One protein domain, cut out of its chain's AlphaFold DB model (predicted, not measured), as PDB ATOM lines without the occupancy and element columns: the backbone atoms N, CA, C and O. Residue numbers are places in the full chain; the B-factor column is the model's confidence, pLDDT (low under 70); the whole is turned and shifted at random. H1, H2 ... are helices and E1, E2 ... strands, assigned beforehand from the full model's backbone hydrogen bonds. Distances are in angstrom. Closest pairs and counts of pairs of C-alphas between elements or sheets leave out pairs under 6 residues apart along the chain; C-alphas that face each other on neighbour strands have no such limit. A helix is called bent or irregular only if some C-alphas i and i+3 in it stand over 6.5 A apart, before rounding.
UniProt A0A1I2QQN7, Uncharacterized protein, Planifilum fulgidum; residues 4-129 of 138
ATOM      1  N   LEU A   4     101.055 117.282 114.348       94.69
ATOM      2  CA  LEU A   4     100.053 118.334 114.227       94.69
ATOM      3  C   LEU A   4      98.764 117.727 113.678       94.69
ATOM      4  O   LEU A   4      98.753 117.195 112.573       94.69
ATOM      5  N   LEU A   5      97.680 117.801 114.445       95.00
ATOM      6  CA  LEU A   5      96.344 117.450 113.965       95.00
ATOM      7  C   LEU A   5      95.663 118.713 113.457       95.00
ATOM      8  O   LEU A   5      95.553 119.671 114.219       95.00
ATOM      9  N   ARG A   6      95.179 118.720 112.216       92.81
ATOM     10  CA  ARG A   6      94.340 119.791 111.668       92.81
ATOM     11  C   ARG A   6      92.933 119.288 111.413       92.81
ATOM     12  O   ARG A   6      92.746 118.200 110.869       92.81
ATOM     13  N   ILE A   7      91.960 120.111 111.776       91.12
ATOM     14  CA  ILE A   7      90.538 119.841 111.610       91.12
ATOM     15  C   ILE A   7      89.971 120.919 110.687       91.12
ATOM     16  O   ILE A   7      89.762 122.055 111.117       91.12
ATOM     17  N   GLU A   8      89.753 120.568 109.416       83.25
ATOM     18  CA  GLU A   8      89.469 121.534 108.340       83.25
ATOM     19  C   GLU A   8      88.234 122.387 108.648       83.25
ATOM     20  O   GLU A   8      88.290 123.616 108.670       83.25
ATOM     21  N   ASP A   9      87.117 121.729 108.961       83.44
ATOM     22  CA  ASP A   9      85.827 122.383 109.188       83.44
ATOM     23  C   ASP A   9      85.813 123.326 110.387       83.44
ATOM     24  O   ASP A   9      85.033 124.281 110.408       83.44
ATOM     25  N   LEU A  10      86.654 123.048 111.384       85.62
ATOM     26  CA  LEU A  10      86.752 123.850 112.598       85.62
ATOM     27  C   LEU A  10      87.832 124.932 112.489       85.62
ATOM     28  O   LEU A  10      87.844 125.846 113.309       85.62
ATOM     29  N   GLN A  11      88.709 124.859 111.480       85.44
ATOM     30  CA  GLN A  11      89.930 125.671 111.389       85.44
ATOM     31  C   GLN A  11      90.767 125.588 112.676       85.44
ATOM     32  O   GLN A  11      91.393 126.557 113.105       85.44
ATOM     33  N   GLU A  12      90.754 124.412 113.304       90.75
ATOM     34  CA  GLU A  12      91.453 124.132 114.552       90.75
ATOM     35  C   GLU A  12      92.681 123.266 114.283       90.75
ATOM     36  O   GLU A  12      92.697 122.422 113.380       90.75
ATOM     37  N   SER A  13      93.713 123.466 115.099       94.19
ATOM     38  CA  SER A  13      94.886 122.605 115.106       94.19
ATOM     39  C   SER A  13      95.320 122.260 116.524       94.19
ATOM     40  O   SER A  13      95.352 123.137 117.388       94.19
ATOM     41  N   ILE A  14      95.711 121.007 116.739       95.62
ATOM     42  CA  ILE A  14      96.223 120.508 118.016       95.62
ATOM     43  C   ILE A  14      97.672 120.078 117.809       95.62
ATOM     44  O   ILE A  14      97.958 119.201 116.993       95.62
ATOM     45  N   GLU A  15      98.590 120.704 118.541       96.75
ATOM     46  CA  GLU A  15      99.996 120.303 118.567       96.75
ATOM     47  C   GLU A  15     100.186 119.118 119.514       96.75
ATOM     48  O   GLU A  15      99.729 119.141 120.655       96.75
ATOM     49  N   ASN A  16     100.914 118.104 119.052       95.88
ATOM     50  CA  ASN A  16     101.197 116.866 119.777       95.88
ATOM     51  C   ASN A  16      99.935 116.213 120.377       95.88
ATOM     52  O   ASN A  16      99.912 115.940 121.580       95.88
ATOM     53  N   PRO A  17      98.897 115.955 119.554       96.81
ATOM     54  CA  PRO A  17      97.665 115.327 120.010       96.81
ATOM     55  C   PRO A  17      97.948 113.955 120.632       96.81
ATOM     56  O   PRO A  17      98.845 113.214 120.214       96.81
ATOM     57  N   THR A  18      97.133 113.583 121.606       97.00
ATOM     58  CA  THR A  18      96.971 112.197 122.049       97.00
ATOM     59  C   THR A  18      96.266 111.375 120.971       97.00
ATOM     60  O   THR A  18      95.526 111.907 120.140       97.00
ATOM     61  N   TRP A  19      96.455 110.054 120.988       96.12
ATOM     62  CA  TRP A  19      95.708 109.166 120.095       96.12
ATOM     63  C   TRP A  19      94.193 109.303 120.304       96.12
ATOM     64  O   TRP A  19      93.428 109.275 119.343       96.12
ATOM     65  N   GLU A  20      93.755 109.488 121.549       96.44
ATOM     66  CA  GLU A  20      92.352 109.700 121.884       96.44
ATOM     67  C   GLU A  20      91.785 110.943 121.189       96.44
ATOM     68  O   GLU A  20      90.690 110.864 120.638       96.44
ATOM     69  N   GLU A  21      92.525 112.056 121.159       95.31
ATOM     70  CA  GLU A  21      92.123 113.268 120.430       95.31
ATOM     71  C   GLU A  21      92.016 113.004 118.926       95.31
ATOM     72  O   GLU A  21      90.983 113.315 118.335       95.31
ATOM     73  N   VAL A  22      93.015 112.353 118.317       95.06
ATOM     74  CA  VAL A  22      92.965 111.968 116.893       95.06
ATOM     75  C   VAL A  22      91.725 111.113 116.607       95.06
ATOM     76  O   VAL A  22      90.944 111.414 115.706       95.06
ATOM     77  N   TYR A  23      91.501 110.072 117.410       94.50
ATOM     78  CA  TYR A  23      90.390 109.142 117.243       94.50
ATOM     79  C   TYR A  23      89.017 109.815 117.386       94.50
ATOM     80  O   TYR A  23      88.094 109.476 116.643       94.50
ATOM     81  N   GLN A  24      88.865 110.783 118.301       92.44
ATOM     82  CA  GLN A  24      87.611 111.533 118.446       92.44
ATOM     83  C   GLN A  24      87.244 112.289 117.167       92.44
ATOM     84  O   GLN A  24      86.085 112.251 116.757       92.44
ATOM     85  N   TYR A  25      88.211 112.931 116.509       90.81
ATOM     86  CA  TYR A  25      87.934 113.677 115.281       90.81
ATOM     87  C   TYR A  25      87.690 112.770 114.071       90.81
ATOM     88  O   TYR A  25      86.861 113.110 113.232       90.81
ATOM     89  N   LEU A  26      88.307 111.585 114.011       88.56
ATOM     90  CA  LEU A  26      87.984 110.584 112.985       88.56
ATOM     91  C   LEU A  26      86.532 110.075 113.101       88.56
ATOM     92  O   LEU A  26      85.894 109.769 112.093       88.56
ATOM     93  N   LEU A  27      85.997 109.985 114.324       79.31
ATOM     94  CA  LEU A  27      84.604 109.594 114.574       79.31
ATOM     95  C   LEU A  27      83.588 110.682 114.202       79.31
ATOM     96  O   LEU A  27      82.431 110.358 113.916       79.31
ATOM     97  N   ASP A  28      83.981 111.958 114.225       74.25
ATOM     98  CA  ASP A  28      83.085 113.098 114.009       74.25
ATOM     99  C   ASP A  28      82.826 113.371 112.517       74.25
ATOM    100  O   ASP A  28      82.832 114.513 112.066       74.25
ATOM    101  N   GLY A  29      82.501 112.321 111.753       63.44
ATOM    102  CA  GLY A  29      82.132 112.385 110.327       63.44
ATOM    103  C   GLY A  29      80.839 113.159 110.021       63.44
ATOM    104  O   GLY A  29      80.261 113.012 108.949       63.44
ATOM    105  N   LYS A  30      80.317 113.933 110.985       68.38
ATOM    106  CA  LYS A  30      79.146 114.812 110.832       68.38
ATOM    107  C   LYS A  30      79.514 116.287 110.874       68.38
ATOM    108  O   LYS A  30      78.877 117.079 110.184       68.38
ATOM    109  N   ARG A  31      80.444 116.674 111.749       71.50
ATOM    110  CA  ARG A  31      80.894 118.069 111.881       71.50
ATOM    111  C   ARG A  31      82.248 118.290 111.232       71.50
ATOM    112  O   ARG A  31      82.564 119.427 110.898       71.50
ATOM    113  N   VAL A  32      83.002 117.213 111.062       79.62
ATOM    114  CA  VAL A  32      84.324 117.195 110.467       79.62
ATOM    115  C   VAL A  32      84.268 116.332 109.217       79.62
ATOM    116  O   VAL A  32      83.988 115.139 109.268       79.62
ATOM    117  N   THR A  33      84.503 116.977 108.088       80.75
ATOM    118  CA  THR A  33      84.529 116.384 106.751       80.75
ATOM    119  C   THR A  33      85.946 116.039 106.317       80.75
ATOM    120  O   THR A  33      86.110 115.220 105.416       80.75
ATOM    121  N   ALA A  34      86.962 116.634 106.956       88.06
ATOM    122  CA  ALA A  34      88.367 116.320 106.736       88.06
ATOM    123  C   ALA A  34      89.235 116.521 107.991       88.06
ATOM    124  O   ALA A  34      89.114 117.523 108.706       88.06
ATOM    125  N   VAL A  35      90.148 115.577 108.215       91.38
ATOM    126  CA  VAL A  35      91.168 115.590 109.273       91.38
ATOM    127  C   VAL A  35      92.532 115.312 108.657       91.38
ATOM    128  O   VAL A  35      92.656 114.412 107.830       91.38
ATOM    129  N   TYR A  36      93.560 116.028 109.111       92.31
ATOM    130  CA  TYR A  36      94.949 115.795 108.715       92.31
ATOM    131  C   TYR A  36      95.801 115.535 109.945       92.31
ATOM    132  O   TYR A  36      95.778 116.322 110.888       92.31
ATOM    133  N   LEU A  37      96.578 114.459 109.927       94.62
ATOM    134  CA  LEU A  37      97.623 114.204 110.907       94.62
ATOM    135  C   LEU A  37      98.974 114.400 110.221       94.62
ATOM    136  O   LEU A  37      99.322 113.649 109.316       94.62
ATOM    137  N   GLU A  38      99.726 115.412 110.639       92.56
ATOM    138  CA  GLU A  38     101.006 115.792 110.042       92.56
ATOM    139  C   GLU A  38     102.173 115.436 110.961       92.56
ATOM    140  O   GLU A  38     102.132 115.663 112.172       92.56
ATOM    141  N   SER A  39     103.244 114.942 110.352       88.50
ATOM    142  CA  SER A  39     104.573 114.792 110.937       88.50
ATOM    143  C   SER A  39     105.598 115.511 110.065       88.50
ATOM    144  O   SER A  39     105.306 115.923 108.945       88.50
ATOM    145  N   LYS A  40     106.843 115.562 110.540       82.75
ATOM    146  CA  LYS A  40     107.998 116.011 109.746       82.75
ATOM    147  C   LYS A  40     108.306 115.153 108.500       82.75
ATOM    148  O   LYS A  40     109.143 115.543 107.694       82.75
ATOM    149  N   ASP A  41     107.742 113.946 108.421       79.06
ATOM    150  CA  ASP A  41     108.053 112.951 107.387       79.06
ATOM    151  C   ASP A  41     106.896 112.821 106.371       79.06
ATOM    152  O   ASP A  41     107.028 112.165 105.343       79.06
ATOM    153  N   GLY A  42     105.748 113.454 106.625       86.94
ATOM    154  CA  GLY A  42     104.558 113.364 105.780       86.94
ATOM    155  C   GLY A  42     103.279 113.647 106.549       86.94
ATOM    156  O   GLY A  42     103.309 113.849 107.767       86.94
ATOM    157  N   PHE A  43     102.152 113.626 105.848       89.44
ATOM    158  CA  PHE A  43     100.839 113.751 106.461       89.44
ATOM    159  C   PHE A  43      99.835 112.755 105.898       89.44
ATOM    160  O   PHE A  43      99.926 112.340 104.745       89.44
ATOM    161  N   LEU A  44      98.883 112.385 106.748       92.38
ATOM    162  CA  LEU A  44      97.764 111.518 106.422       92.38
ATOM    163  C   LEU A  44      96.474 112.329 106.513       92.38
ATOM    164  O   LEU A  44      96.224 112.981 107.527       92.38
ATOM    165  N   MET A  45      95.668 112.285 105.465       91.81
ATOM    166  CA  MET A  45      94.362 112.920 105.375       91.81
ATOM    167  C   MET A  45      93.283 111.843 105.436       91.81
ATOM    168  O   MET A  45      93.424 110.798 104.811       91.81
ATOM    169  N   ALA A  46      92.220 112.089 106.195       91.00
ATOM    170  CA  ALA A  46      90.966 111.357 106.084       91.00
ATOM    171  C   ALA A  46      89.864 112.347 105.739       91.00
ATOM    172  O   ALA A  46      89.700 113.349 106.438       91.00
ATOM    173  N   GLY A  47      89.098 112.040 104.699       87.88
ATOM    174  CA  GLY A  47      87.954 112.823 104.260       87.88
ATOM    175  C   GLY A  47      86.686 111.979 104.201       87.88
ATOM    176  O   GLY A  47      86.748 110.766 104.007       87.88
ATOM    177  N   GLY A  48      85.524 112.606 104.362       84.62
ATOM    178  CA  GLY A  48      84.223 111.960 104.204       84.62
ATOM    179  C   GLY A  48      83.463 111.795 105.515       84.62
ATOM    180  O   GLY A  48      83.269 112.761 106.245       84.62
ATOM    181  N   GLY A  49      82.979 110.579 105.786       80.38
ATOM    182  CA  GLY A  49      82.049 110.308 106.891       80.38
ATOM    183  C   GLY A  49      80.581 110.230 106.462       80.38
ATOM    184  O   GLY A  49      79.680 110.129 107.299       80.38
ATOM    185  N   GLU A  50      80.325 110.228 105.156       79.06
ATOM    186  CA  GLU A  50      78.981 110.134 104.597       79.06
ATOM    187  C   GLU A  50      78.480 108.694 104.545       79.06
ATOM    188  O   GLU A  50      79.245 107.744 104.373       79.06
ATOM    189  N   VAL A  51      77.163 108.528 104.682       83.56
ATOM    190  CA  VAL A  51      76.518 107.219 104.566       83.56
ATOM    191  C   VAL A  51      76.167 106.960 103.106       83.56
ATOM    192  O   VAL A  51      75.182 107.491 102.596       83.56
ATOM    193  N   ILE A  52      76.935 106.092 102.457       79.81
ATOM    194  CA  ILE A  52      76.738 105.658 101.073       79.81
ATOM    195  C   ILE A  52      76.316 104.189 101.103       79.81
ATOM    196  O   ILE A  52      76.964 103.358 101.739       79.81
ATOM    197  N   LYS A  53      75.165 103.873 100.491       81.19
ATOM    198  CA  LYS A  53      74.572 102.514 100.471       81.19
ATOM    199  C   LYS A  53      74.472 101.862 101.869       81.19
ATOM    200  O   LYS A  53      74.558 100.648 102.025       81.19
ATOM    201  N   GLY A  54      74.246 102.674 102.907       82.31
ATOM    202  CA  GLY A  54      74.084 102.213 104.293       82.31
ATOM    203  C   GLY A  54      75.387 102.004 105.071       82.31
ATOM    204  O   GLY A  54      75.328 101.548 106.212       82.31
ATOM    205  N   ARG A  55      76.544 102.358 104.497       83.38
ATOM    206  CA  ARG A  55      77.855 102.302 105.156       83.38
ATOM    207  C   ARG A  55      78.488 103.682 105.209       83.38
ATOM    208  O   ARG A  55      78.358 104.457 104.270       83.38
ATOM    209  N   THR A  56      79.167 103.986 106.307       85.62
ATOM    210  CA  THR A  56      79.954 105.215 106.411       85.62
ATOM    211  C   THR A  56      81.256 105.039 105.643       85.62
ATOM    212  O   THR A  56      82.028 104.136 105.963       85.62
ATOM    213  N   ARG A  57      81.479 105.889 104.643       86.88
ATOM    214  CA  ARG A  57      82.618 105.801 103.731       86.88
ATOM    215  C   ARG A  57      83.564 106.985 103.903       86.88
ATOM    216  O   ARG A  57      83.137 108.103 104.203       86.88
ATOM    217  N   TYR A  58      84.843 106.712 103.692       88.38
ATOM    218  CA  TYR A  58      85.929 107.672 103.825       88.38
ATOM    219  C   TYR A  58      86.904 107.520 102.667       88.38
ATOM    220  O   TYR A  58      87.051 106.423 102.134       88.38
ATOM    221  N   ILE A  59      87.615 108.590 102.349       89.12
ATOM    222  CA  ILE A  59      88.889 108.518 101.640       89.12
ATOM    223  C   ILE A  59      90.026 108.703 102.641       89.12
ATOM    224  O   ILE A  59      89.879 109.443 103.617       89.12
ATOM    225  N   VAL A  60      91.149 108.021 102.409       91.19
ATOM    226  CA  VAL A  60      92.392 108.246 103.146       91.19
ATOM    227  C   VAL A  60      93.539 108.407 102.160       91.19
ATOM    228  O   VAL A  60      93.768 107.527 101.335       91.19
ATOM    229  N   GLU A  61      94.272 109.509 102.277       90.00
ATOM    230  CA  GLU A  61      95.406 109.833 101.409       90.00
ATOM    231  C   GLU A  61      96.637 110.161 102.244       90.00
ATOM    232  O   GLU A  61      96.563 110.872 103.249       90.00
ATOM    233  N   TYR A  62      97.786 109.656 101.820       89.38
ATOM    234  CA  TYR A  62      99.086 109.975 102.383       89.38
ATOM    235  C   TYR A  62      99.889 110.838 101.422       89.38
ATOM    236  O   TYR A  62      99.895 110.604 100.217       89.38
ATOM    237  N   PHE A  63     100.640 111.779 101.987       86.12
ATOM    238  CA  PHE A  63     101.539 112.658 101.257       86.12
ATOM    239  C   PHE A  63     102.889 112.731 101.972       86.12
ATOM    240  O   PHE A  63     102.968 113.094 103.150       86.12
ATOM    241  N   ASN A  64     103.972 112.428 101.259       81.06
ATOM    242  CA  ASN A  64     105.330 112.536 101.786       81.06
ATOM    243  C   ASN A  64     105.769 114.011 101.898       81.06
ATOM    244  O   ASN A  64     105.549 114.817 100.985       81.06
ATOM    245  N   GLN A  65     106.434 114.398 102.992       69.31
ATOM    246  CA  GLN A  65     106.921 115.770 103.171       69.31
ATOM    247  C   GLN A  65     108.266 115.980 102.442       69.31
ATOM    248  O   GLN A  65     109.330 116.068 103.048       69.31
ATOM    249  N   GLY A  66     108.210 116.081 101.107       55.16
ATOM    250  CA  GLY A  66     109.356 116.372 100.226       55.16
ATOM    251  C   GLY A  66     109.204 117.621  99.346       55.16
ATOM    252  O   GLY A  66     110.159 118.035  98.686       55.16
ATOM    253  N   GLY A  67     108.021 118.248  99.320       42.25
ATOM    254  CA  GLY A  67     107.767 119.513  98.609       42.25
ATOM    255  C   GLY A  67     107.972 119.477  97.086       42.25
ATOM    256  O   GLY A  67     107.900 120.513  96.427       42.25
ATOM    257  N   ARG A  68     108.221 118.304  96.506       39.50
ATOM    258  CA  ARG A  68     108.218 118.056  95.068       39.50
ATOM    259  C   ARG A  68     107.316 116.860  94.867       39.50
ATOM    260  O   ARG A  68     107.762 115.752  95.087       39.50
ATOM    261  N   VAL A  69     106.060 117.100  94.514       43.09
ATOM    262  CA  VAL A  69     105.163 116.039  94.057       43.09
ATOM    263  C   VAL A  69     105.758 115.505  92.754       43.09
ATOM    264  O   VAL A  69     105.617 116.124  91.699       43.09
ATOM    265  N   ILE A  70     106.544 114.439  92.852       42.56
ATOM    266  CA  ILE A  70     106.907 113.580  91.728       42.56
ATOM    267  C   ILE A  70     105.900 112.420  91.772       42.56
ATOM    268  O   ILE A  70     105.460 112.039  92.856       42.56
ATOM    269  N   GLU A  71     105.478 111.889  90.621       40.81
ATOM    270  CA  GLU A  71     104.696 110.640  90.579       40.81
ATOM    271  C   GLU A  71     105.321 109.601  91.533       40.81
ATOM    272  O   GLU A  71     106.506 109.284  91.403       40.81
ATOM    273  N   GLY A  72     104.539 109.120  92.508       53.69
ATOM    274  CA  GLY A  72     104.980 108.177  93.546       53.69
ATOM    275  C   GLY A  72     105.206 108.753  94.957       53.69
ATOM    276  O   GLY A  72     105.626 107.999  95.830       53.69
ATOM    277  N   ASP A  73     104.937 110.044  95.204       72.50
ATOM    278  CA  ASP A  73     105.085 110.688  96.533       72.50
ATOM    279  C   ASP A  73     103.776 110.832  97.343       72.50
ATOM    280  O   ASP A  73     103.777 111.370  98.458       72.50
ATOM    281  N   SER A  74     102.661 110.343  96.801       80.75
ATOM    282  CA  SER A  74     101.374 110.219  97.488       80.75
ATOM    283  C   SER A  74     100.827 108.813  97.313       80.75
ATOM    284  O   SER A  74     101.144 108.163  96.321       80.75
ATOM    285  N   ALA A  75     100.018 108.363  98.265       86.81
ATOM    286  CA  ALA A  75      99.365 107.066  98.186       86.81
ATOM    287  C   ALA A  75      97.930 107.159  98.706       86.81
ATOM    288  O   ALA A  75      97.688 107.781  99.745       86.81
ATOM    289  N   ILE A  76      96.993 106.528  98.012       88.81
ATOM    290  CA  ILE A  76      95.583 106.468  98.392       88.81
ATOM    291  C   ILE A  76      95.311 105.095  98.987       88.81
ATOM    292  O   ILE A  76      95.713 104.072  98.441       88.81
ATOM    293  N   LEU A  77      94.639 105.057 100.133       90.19
ATOM    294  CA  LEU A  77      94.230 103.804 100.746       90.19
ATOM    295  C   LEU A  77      93.102 103.178  99.921       90.19
ATOM    296  O   LEU A  77      92.023 103.758  99.811       90.19
ATOM    297  N   ILE A  78      93.322 101.971  99.407       88.50
ATOM    298  CA  ILE A  78      92.344 101.269  98.577       88.50
ATOM    299  C   ILE A  78      91.615 100.175  99.360       88.50
ATOM    300  O   ILE A  78      92.096  99.606 100.348       88.50
ATOM    301  N   ASN A  79      90.408  99.859  98.902       83.94
ATOM    302  CA  ASN A  79      89.621  98.755  99.426       83.94
ATOM    303  C   ASN A  79      89.695  97.556  98.469       83.94
ATOM    304  O   ASN A  79      88.983  97.536  97.475       83.94
ATOM    305  N   GLU A  80      90.542  96.566  98.776       73.94
ATOM    306  CA  GLU A  80      90.701  95.363  97.932       73.94
ATOM    307  C   GLU A  80      89.436  94.515  97.791       73.94
ATOM    308  O   GLU A  80      89.276  93.842  96.782       73.94
ATOM    309  N   ASP A  81      88.522  94.563  98.765       67.00
ATOM    310  CA  ASP A  81      87.269  93.789  98.739       67.00
ATOM    311  C   ASP A  81      86.214  94.360  97.763       67.00
ATOM    312  O   ASP A  81      85.033  94.068  97.921       67.00
ATOM    313  N   GLU A  82      86.670  95.160  96.792       61.31
ATOM    314  CA  GLU A  82      85.953  95.916  95.762       61.31
ATOM    315  C   GLU A  82      84.759  96.742  96.272       61.31
ATOM    316  O   GLU A  82      83.859  96.310  96.991       61.31
ATOM    317  N   ASN A  83      84.707  97.996  95.836       68.06
ATOM    318  CA  ASN A  83      83.546  98.860  96.020       68.06
ATOM    319  C   ASN A  83      82.438  98.507  95.010       68.06
ATOM    320  O   ASN A  83      81.840  99.379  94.384       68.06
ATOM    321  N   ASP A  84      82.158  97.211  94.859       70.44
ATOM    322  CA  ASP A  84      81.162  96.661  93.937       70.44
ATOM    323  C   ASP A  84      79.769  97.239  94.185       70.44
ATOM    324  O   ASP A  84      79.000  97.480  93.254       70.44
ATOM    325  N   ASP A  85      79.450  97.536  95.448       72.38
ATOM    326  CA  ASP A  85      78.202  98.188  95.843       72.38
ATOM    327  C   ASP A  85      78.095  99.649  95.376       72.38
ATOM    328  O   ASP A  85      77.005 100.237  95.422       72.38
ATOM    329  N   LEU A  86      79.210 100.228  94.930       74.44
ATOM    330  CA  LEU A  86      79.321 101.592  94.432       74.44
ATOM    331  C   LEU A  86      79.354 101.673  92.903       74.44
ATOM    332  O   LEU A  86      79.251 102.784  92.397       74.44
ATOM    333  N   GLN A  87      79.419 100.554  92.164       72.62
ATOM    334  CA  GLN A  87      79.459 100.582  90.692       72.62
ATOM    335  C   GLN A  87      78.264 101.335  90.079       72.62
ATOM    336  O   GLN A  87      78.438 102.066  89.116       72.62
ATOM    337  N   ASP A  88      77.070 101.247  90.681       70.62
ATOM    338  CA  ASP A  88      75.883 101.998  90.222       70.62
ATOM    339  C   ASP A  88      75.967 103.523  90.463       70.62
ATOM    340  O   ASP A  88      75.070 104.261  90.052       70.62
ATOM    341  N   LEU A  89      76.936 103.984  91.261       70.06
ATOM    342  CA  LEU A  89      77.139 105.396  91.619       70.06
ATOM    343  C   LEU A  89      78.267 106.046  90.816       70.06
ATOM    344  O   LEU A  89      78.383 107.268  90.840       70.06
ATOM    345  N   ILE A  90      79.082 105.229  90.155       68.50
ATOM    346  CA  ILE A  90      80.139 105.648  89.245       68.50
ATOM    347  C   ILE A  90      79.445 105.879  87.900       68.50
ATOM    348  O   ILE A  90      78.819 104.965  87.362       68.50
ATOM    349  N   ASP A  91      79.461 107.116  87.397       60.31
ATOM    350  CA  ASP A  91      78.899 107.395  86.073       60.31
ATOM    351  C   ASP A  91      79.721 106.627  85.025       60.31
ATOM    352  O   ASP A  91      80.925 106.437  85.175       60.31
ATOM    353  N   GLU A  92      79.101 106.208  83.924       54.34
ATOM    354  CA  GLU A  92      79.711 105.352  82.886       54.34
ATOM    355  C   GLU A  92      80.936 106.006  82.201       54.34
ATOM    356  O   GLU A  92      81.606 105.414  81.346       54.34
ATOM    357  N   HIS A  93      81.191 107.269  82.538       50.59
ATOM    358  CA  HIS A  93      82.213 108.146  81.995       50.59
ATOM    359  C   HIS A  93      83.103 108.798  83.068       50.59
ATOM    360  O   HIS A  93      84.012 109.540  82.692       50.59
ATOM    361  N   GLU A  94      82.877 108.537  84.362       56.84
ATOM    362  CA  GLU A  94      83.588 109.193  85.467       56.84
ATOM    363  C   GLU A  94      83.918 108.192  86.587       56.84
ATOM    364  O   GLU A  94      83.017 107.652  87.213       56.84
ATOM    365  N   ASP A  95      85.205 108.002  86.900       63.50
ATOM    366  CA  ASP A  95      85.690 107.098  87.968       63.50
ATOM    367  C   ASP A  95      85.551 107.695  89.388       63.50
ATOM    368  O   ASP A  95      86.311 107.367  90.307       63.50
ATOM    369  N   PHE A  96      84.597 108.608  89.575       68.00
ATOM    370  CA  PHE A  96      84.543 109.489  90.734       68.00
ATOM    371  C   PHE A  96      83.204 109.432  91.463       68.00
ATOM    372  O   PHE A  96      82.140 109.302  90.863       68.00
ATOM    373  N   ILE A  97      83.260 109.572  92.788       70.62
ATOM    374  CA  ILE A  97      82.085 109.716  93.648       70.62
ATOM    375  C   ILE A  97      82.159 111.081  94.322       70.62
ATOM    376  O   ILE A  97      83.148 111.421  94.975       70.62
ATOM    377  N   HIS A  98      81.086 111.862  94.199       68.88
ATOM    378  CA  HIS A  98      80.999 113.144  94.884       68.88
ATOM    379  C   HIS A  98      80.869 112.928  96.395       68.88
ATOM    380  O   HIS A  98      79.883 112.350  96.859       68.88
ATOM    381  N   MET A  99      81.848 113.419  97.154       73.56
ATOM    382  CA  MET A  99      81.824 113.424  98.615       73.56
ATOM    383  C   MET A  99      81.745 114.849  99.149       73.56
ATOM    384  O   MET A  99      82.350 115.771  98.605       73.56
ATOM    385  N   ASN A 100      81.064 115.028 100.276       67.88
ATOM    386  CA  ASN A 100      80.942 116.323 100.953       67.88
ATOM    387  C   ASN A 100      82.189 116.682 101.779       67.88
ATOM    388  O   ASN A 100      82.110 116.986 102.969       67.88
ATOM    389  N   ILE A 101      83.354 116.617 101.143       69.75
ATOM    390  CA  ILE A 101      84.633 117.072 101.684       69.75
ATOM    391  C   ILE A 101      84.780 118.537 101.284       69.75
ATOM    392  O   ILE A 101      84.671 118.872 100.106       69.75
ATOM    393  N   LYS A 102      85.040 119.440 102.238       62.25
ATOM    394  CA  LYS A 102      85.242 120.872 101.941       62.25
ATOM    395  C   LYS A 102      86.618 121.181 101.337       62.25
ATOM    396  O   LYS A 102      87.288 122.123 101.745       62.25
ATOM    397  N   GLN A 103      87.020 120.420 100.328       55.53
ATOM    398  CA  GLN A 103      88.061 120.806  99.386       55.53
ATOM    399  C   GLN A 103      87.377 121.144  98.055       55.53
ATOM    400  O   GLN A 103      86.423 120.493  97.636       55.53
ATOM    401  N   VAL A 104      87.785 122.238  97.413       38.62
ATOM    402  CA  VAL A 104      87.155 122.687  96.164       38.62
ATOM    403  C   VAL A 104      87.382 121.641  95.067       38.62
ATOM    404  O   VAL A 104      88.517 121.455  94.648       38.62
ATOM    405  N   GLY A 105      86.301 121.042  94.554       43.09
ATOM    406  CA  GLY A 105      86.312 120.264  93.308       43.09
ATOM    407  C   GLY A 105      86.870 118.844  93.403       43.09
ATOM    408  O   GLY A 105      87.378 118.354  92.401       43.09
ATOM    409  N   THR A 106      86.817 118.192  94.567       51.41
ATOM    410  CA  THR A 106      87.337 116.825  94.692       51.41
ATOM    411  C   THR A 106      86.319 115.817  94.170       51.41
ATOM    412  O   THR A 106      85.465 115.319  94.902       51.41
ATOM    413  N   ASP A 107      86.414 115.533  92.880       52.91
ATOM    414  CA  ASP A 107      85.996 114.257  92.326       52.91
ATOM    415  C   ASP A 107      86.908 113.196  92.961       52.91
ATOM    416  O   ASP A 107      88.117 113.168  92.728       52.91
ATOM    417  N   VAL A 108      86.361 112.408  93.888       59.81
ATOM    418  CA  VAL A 108      87.141 111.444  94.670       59.81
ATOM    419  C   VAL A 108      87.136 110.114  93.933       59.81
ATOM    420  O   VAL A 108      86.058 109.578  93.667       59.81
ATOM    421  N   PHE A 109      88.319 109.586  93.601       61.53
ATOM    422  CA  PHE A 109      88.443 108.255  93.001       61.53
ATOM    423  C   PHE A 109      87.709 107.222  93.861       61.53
ATOM    424  O   PHE A 109      87.657 107.340  95.088       61.53
ATOM    425  N   CYS A 110      87.157 106.187  93.234       67.12
ATOM    426  CA  CYS A 110      86.315 105.166  93.863       67.12
ATOM    427  C   CYS A 110      86.997 104.287  94.943       67.12
ATOM    428  O   CYS A 110      86.472 103.233  95.298       67.12
ATOM    429  N   HIS A 111      88.110 104.716  95.543       79.94
ATOM    430  CA  HIS A 111      88.846 104.060  96.627       79.94
ATOM    431  C   HIS A 111      88.285 104.397  98.018       79.94
ATOM    432  O   HIS A 111      89.004 104.750  98.950       79.94
ATOM    433  N   LEU A 112      86.966 104.288  98.177       86.88
ATOM    434  CA  LEU A 112      86.328 104.501  99.471       86.88
ATOM    435  C   LEU A 112      86.587 103.332 100.423       86.88
ATOM    436  O   LEU A 112      86.491 102.165 100.041       86.88
ATOM    437  N   VAL A 113      86.851 103.650 101.687       89.12
ATOM    438  CA  VAL A 113      87.138 102.685 102.750       89.12
ATOM    439  C   VAL A 113      86.194 102.839 103.935       89.12
ATOM    440  O   VAL A 113      85.599 103.893 104.169       89.12
ATOM    441  N   ASP A 114      86.080 101.768 104.719       90.38
ATOM    442  CA  ASP A 114      85.307 101.763 105.956       90.38
ATOM    443  C   ASP A 114      86.129 102.276 107.146       90.38
ATOM    444  O   ASP A 114      87.353 102.120 107.211       90.38
ATOM    445  N   PHE A 115      85.427 102.810 108.149       90.50
ATOM    446  CA  PHE A 115      86.020 103.388 109.357       90.50
ATOM    447  C   PHE A 115      87.119 102.532 110.029       90.50
ATOM    448  O   PHE A 115      88.143 103.095 110.416       90.50
ATOM    449  N   PRO A 116      87.004 101.190 110.150       92.12
ATOM    450  CA  PRO A 116      88.072 100.384 110.743       92.12
ATOM    451  C   PRO A 116      89.413 100.488 110.005       92.12
ATOM    452  O   PRO A 116      90.455 100.500 110.657       92.12
ATOM    453  N   LYS A 117      89.407 100.603 108.668       92.94
ATOM    454  CA  LYS A 117      90.637 100.781 107.878       92.94
ATOM    455  C   LYS A 117      91.244 102.165 108.115       92.94
ATOM    456  O   LYS A 117      92.451 102.259 108.315       92.94
ATOM    457  N   VAL A 118      90.405 103.203 108.206       93.56
ATOM    458  CA  VAL A 118      90.825 104.570 108.573       93.56
ATOM    459  C   VAL A 118      91.536 104.571 109.925       93.56
ATOM    460  O   VAL A 118      92.652 105.070 110.044       93.56
ATOM    461  N   VAL A 119      90.922 103.955 110.939       95.31
ATOM    462  CA  VAL A 119      91.483 103.877 112.294       95.31
ATOM    463  C   VAL A 119      92.814 103.129 112.299       95.31
ATOM    464  O   VAL A 119      93.762 103.599 112.923       95.31
ATOM    465  N   SER A 120      92.906 101.995 111.600       96.00
ATOM    466  CA  SER A 120      94.153 101.231 111.482       96.00
ATOM    467  C   SER A 120      95.265 102.041 110.815       96.00
ATOM    468  O   SER A 120      96.378 102.078 111.339       96.00
ATOM    469  N   ALA A 121      94.964 102.730 109.710       95.56
ATOM    470  CA  ALA A 121      95.922 103.573 109.001       95.56
ATOM    471  C   ALA A 121      96.427 104.720 109.890       95.56
ATOM    472  O   ALA A 121      97.633 104.870 110.084       95.56
ATOM    473  N   PHE A 122      95.509 105.478 110.497       95.88
ATOM    474  CA  PHE A 122      95.850 106.608 111.362       95.88
ATOM    475  C   PHE A 122      96.600 106.179 112.616       95.88
ATOM    476  O   PHE A 122      97.545 106.852 113.018       95.88
ATOM    477  N   ARG A 123      96.210 105.057 113.232       97.25
ATOM    478  CA  ARG A 123      96.890 104.546 114.421       97.25
ATOM    479  C   ARG A 123      98.318 104.136 114.105       97.25
ATOM    480  O   ARG A 123      99.232 104.536 114.818       97.25
ATOM    481  N   HIS A 124      98.505 103.365 113.037       95.81
ATOM    482  CA  HIS A 124      99.834 102.942 112.624       95.81
ATOM    483  C   HIS A 124     100.702 104.158 112.292       95.81
ATOM    484  O   HIS A 124     101.815 104.271 112.800       95.81
ATOM    485  N   PHE A 125     100.166 105.110 111.523       94.25
ATOM    486  CA  PHE A 125     100.876 106.337 111.186       94.25
ATOM    487  C   PHE A 125     101.253 107.141 112.439       94.25
ATOM    488  O   PHE A 125     102.411 107.509 112.585       94.25
ATOM    489  N   TYR A 126     100.336 107.325 113.391       95.00
ATOM    490  CA  TYR A 126     100.602 108.003 114.668       95.00
ATOM    491  C   TYR A 126     101.708 107.328 115.503       95.00
ATOM    492  O   TYR A 126     102.477 107.994 116.200       95.00
ATOM    493  N   GLU A 127     101.801 105.999 115.447       94.31
ATOM    494  CA  GLU A 127     102.790 105.222 116.197       94.31
ATOM    495  C   GLU A 127     104.163 105.174 115.493       94.31
ATOM    496  O   GLU A 127     105.196 105.137 116.172       94.31
ATOM    497  N   THR A 128     104.205 105.186 114.152       91.06
ATOM    498  CA  THR A 128     105.423 104.866 113.377       91.06
ATOM    499  C   THR A 128     105.909 105.960 112.425       91.06
ATOM    500  O   THR A 128     107.079 105.937 112.036       91.06
ATOM    501  N   GLY A 129     105.048 106.904 112.042       88.44
ATOM    502  CA  GLY A 129     105.303 107.881 110.979       88.44
ATOM    503  C   GLY A 129     105.272 107.293 109.565       88.44
ATOM    504  O   GLY A 129     105.779 107.920 108.639       88.44
TER     505      GLY A 129
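Overview. This is residues 4 to 129 of the 138 residues of an uncharacterized protein of Planifilum fulgidum (UniProt A0A1I2QQN7). A twisted antiparallel sheet of six strands forms a slab, and two helices, H1 and H3, lie side by side over one of its faces. On the side of E5 away from H3 comes the short strand E8 of a small, loosely formed hairpin with E7, and the irregular helix H2 lies off the sheet beyond E7. The printed part has 126 residues, with eight named strands and three named helices in the order E1 E2 H1 E3 E4 E5 E6 H2 E7 E8 H3, a mixed class. The large sheet has the order E2 E1 E3 E4 E5 E6. The whole is compact, with a radius of gyration of the C-alphas of 14.4 A and spans of 43 by 33 by 28 A.

Along the chain. The longest strand by residues is E4, residues 42 to 52, 29.2 A from first to last C-alpha. E5, residues 55 to 64, is 29.5 A long, and E3, residues 34 to 39, is 16.8 A. E1 is residues 4 to 7, with C-alpha 4 at (100.053, 118.334, 114.227); E2 is residues 12 to 15 and E6 residues 74 to 76. H1, residues 19 to 27, is 12.4 A long. H3, residues 115 to 128, is 19.9 A long and ends with C-alpha 128 at (105.423, 104.866, 113.377). H2 is residues 84 to 89, E7 residues 96 to 98 and E8 residues 107 to 109. H2 is irregular: C-alphas 85 and 88 are 7.2 A apart.

Arrangement. E3, E4, E5 and E6 form a meander, each strand the antiparallel neighbour of the one before. In the hairpin of E4 and E5, N 45 and O 61 are 2.8 A apart; in that of E3 and E4, N 37 and O 44 are 2.8 A apart. N 62 of E5 and O 75 of E6 are 2.8 A apart. N 6 of E1 and O 36 of E3 are 2.8 A apart, and N 5 of E1 and O 14 of E2 2.9 A. E2, H1 and E3 are a split strand-helix-strand unit, two strands running the same way with E1 between them, and its crossover is right-handed. H1 and H3 lie on the same face, making two layers, a sheet with helices on one face. H1 is over E1 and E3, at a height over the sheet of 9.1 A. H3 has a height over the sheet of 9.4 A and runs along the strands, at 11 degrees to E4 on the local plane. H1 and H3 touch at a shallow tilt of 26 degrees, opposite ways; their closest C-alphas, of Tyr 23 and Val 119, are 7.3 A apart. H2 is not on the sheet. In the hairpin of E7 and E8, N 97 and O 108 are 2.9 A apart. The closest C-alphas of E5 and E8, of Ile 59 and Val 108, are 7.8 A apart. In H1 and H3 every O i to N i+4 pair is within hydrogen-bond range; in H2 0 of 2 are, with 2 of 3 O i to N i+3 pairs.

Size, cuts and confidence. The two C-alphas farthest apart, of Asn 16 and Glu 92, are 44.2 A apart. The printed part has no cut, and no link is long. The mean pLDDT of the printed part is 79.6; residues 65 to 72, 90 to 96 and 100 to 110 are among those under 70.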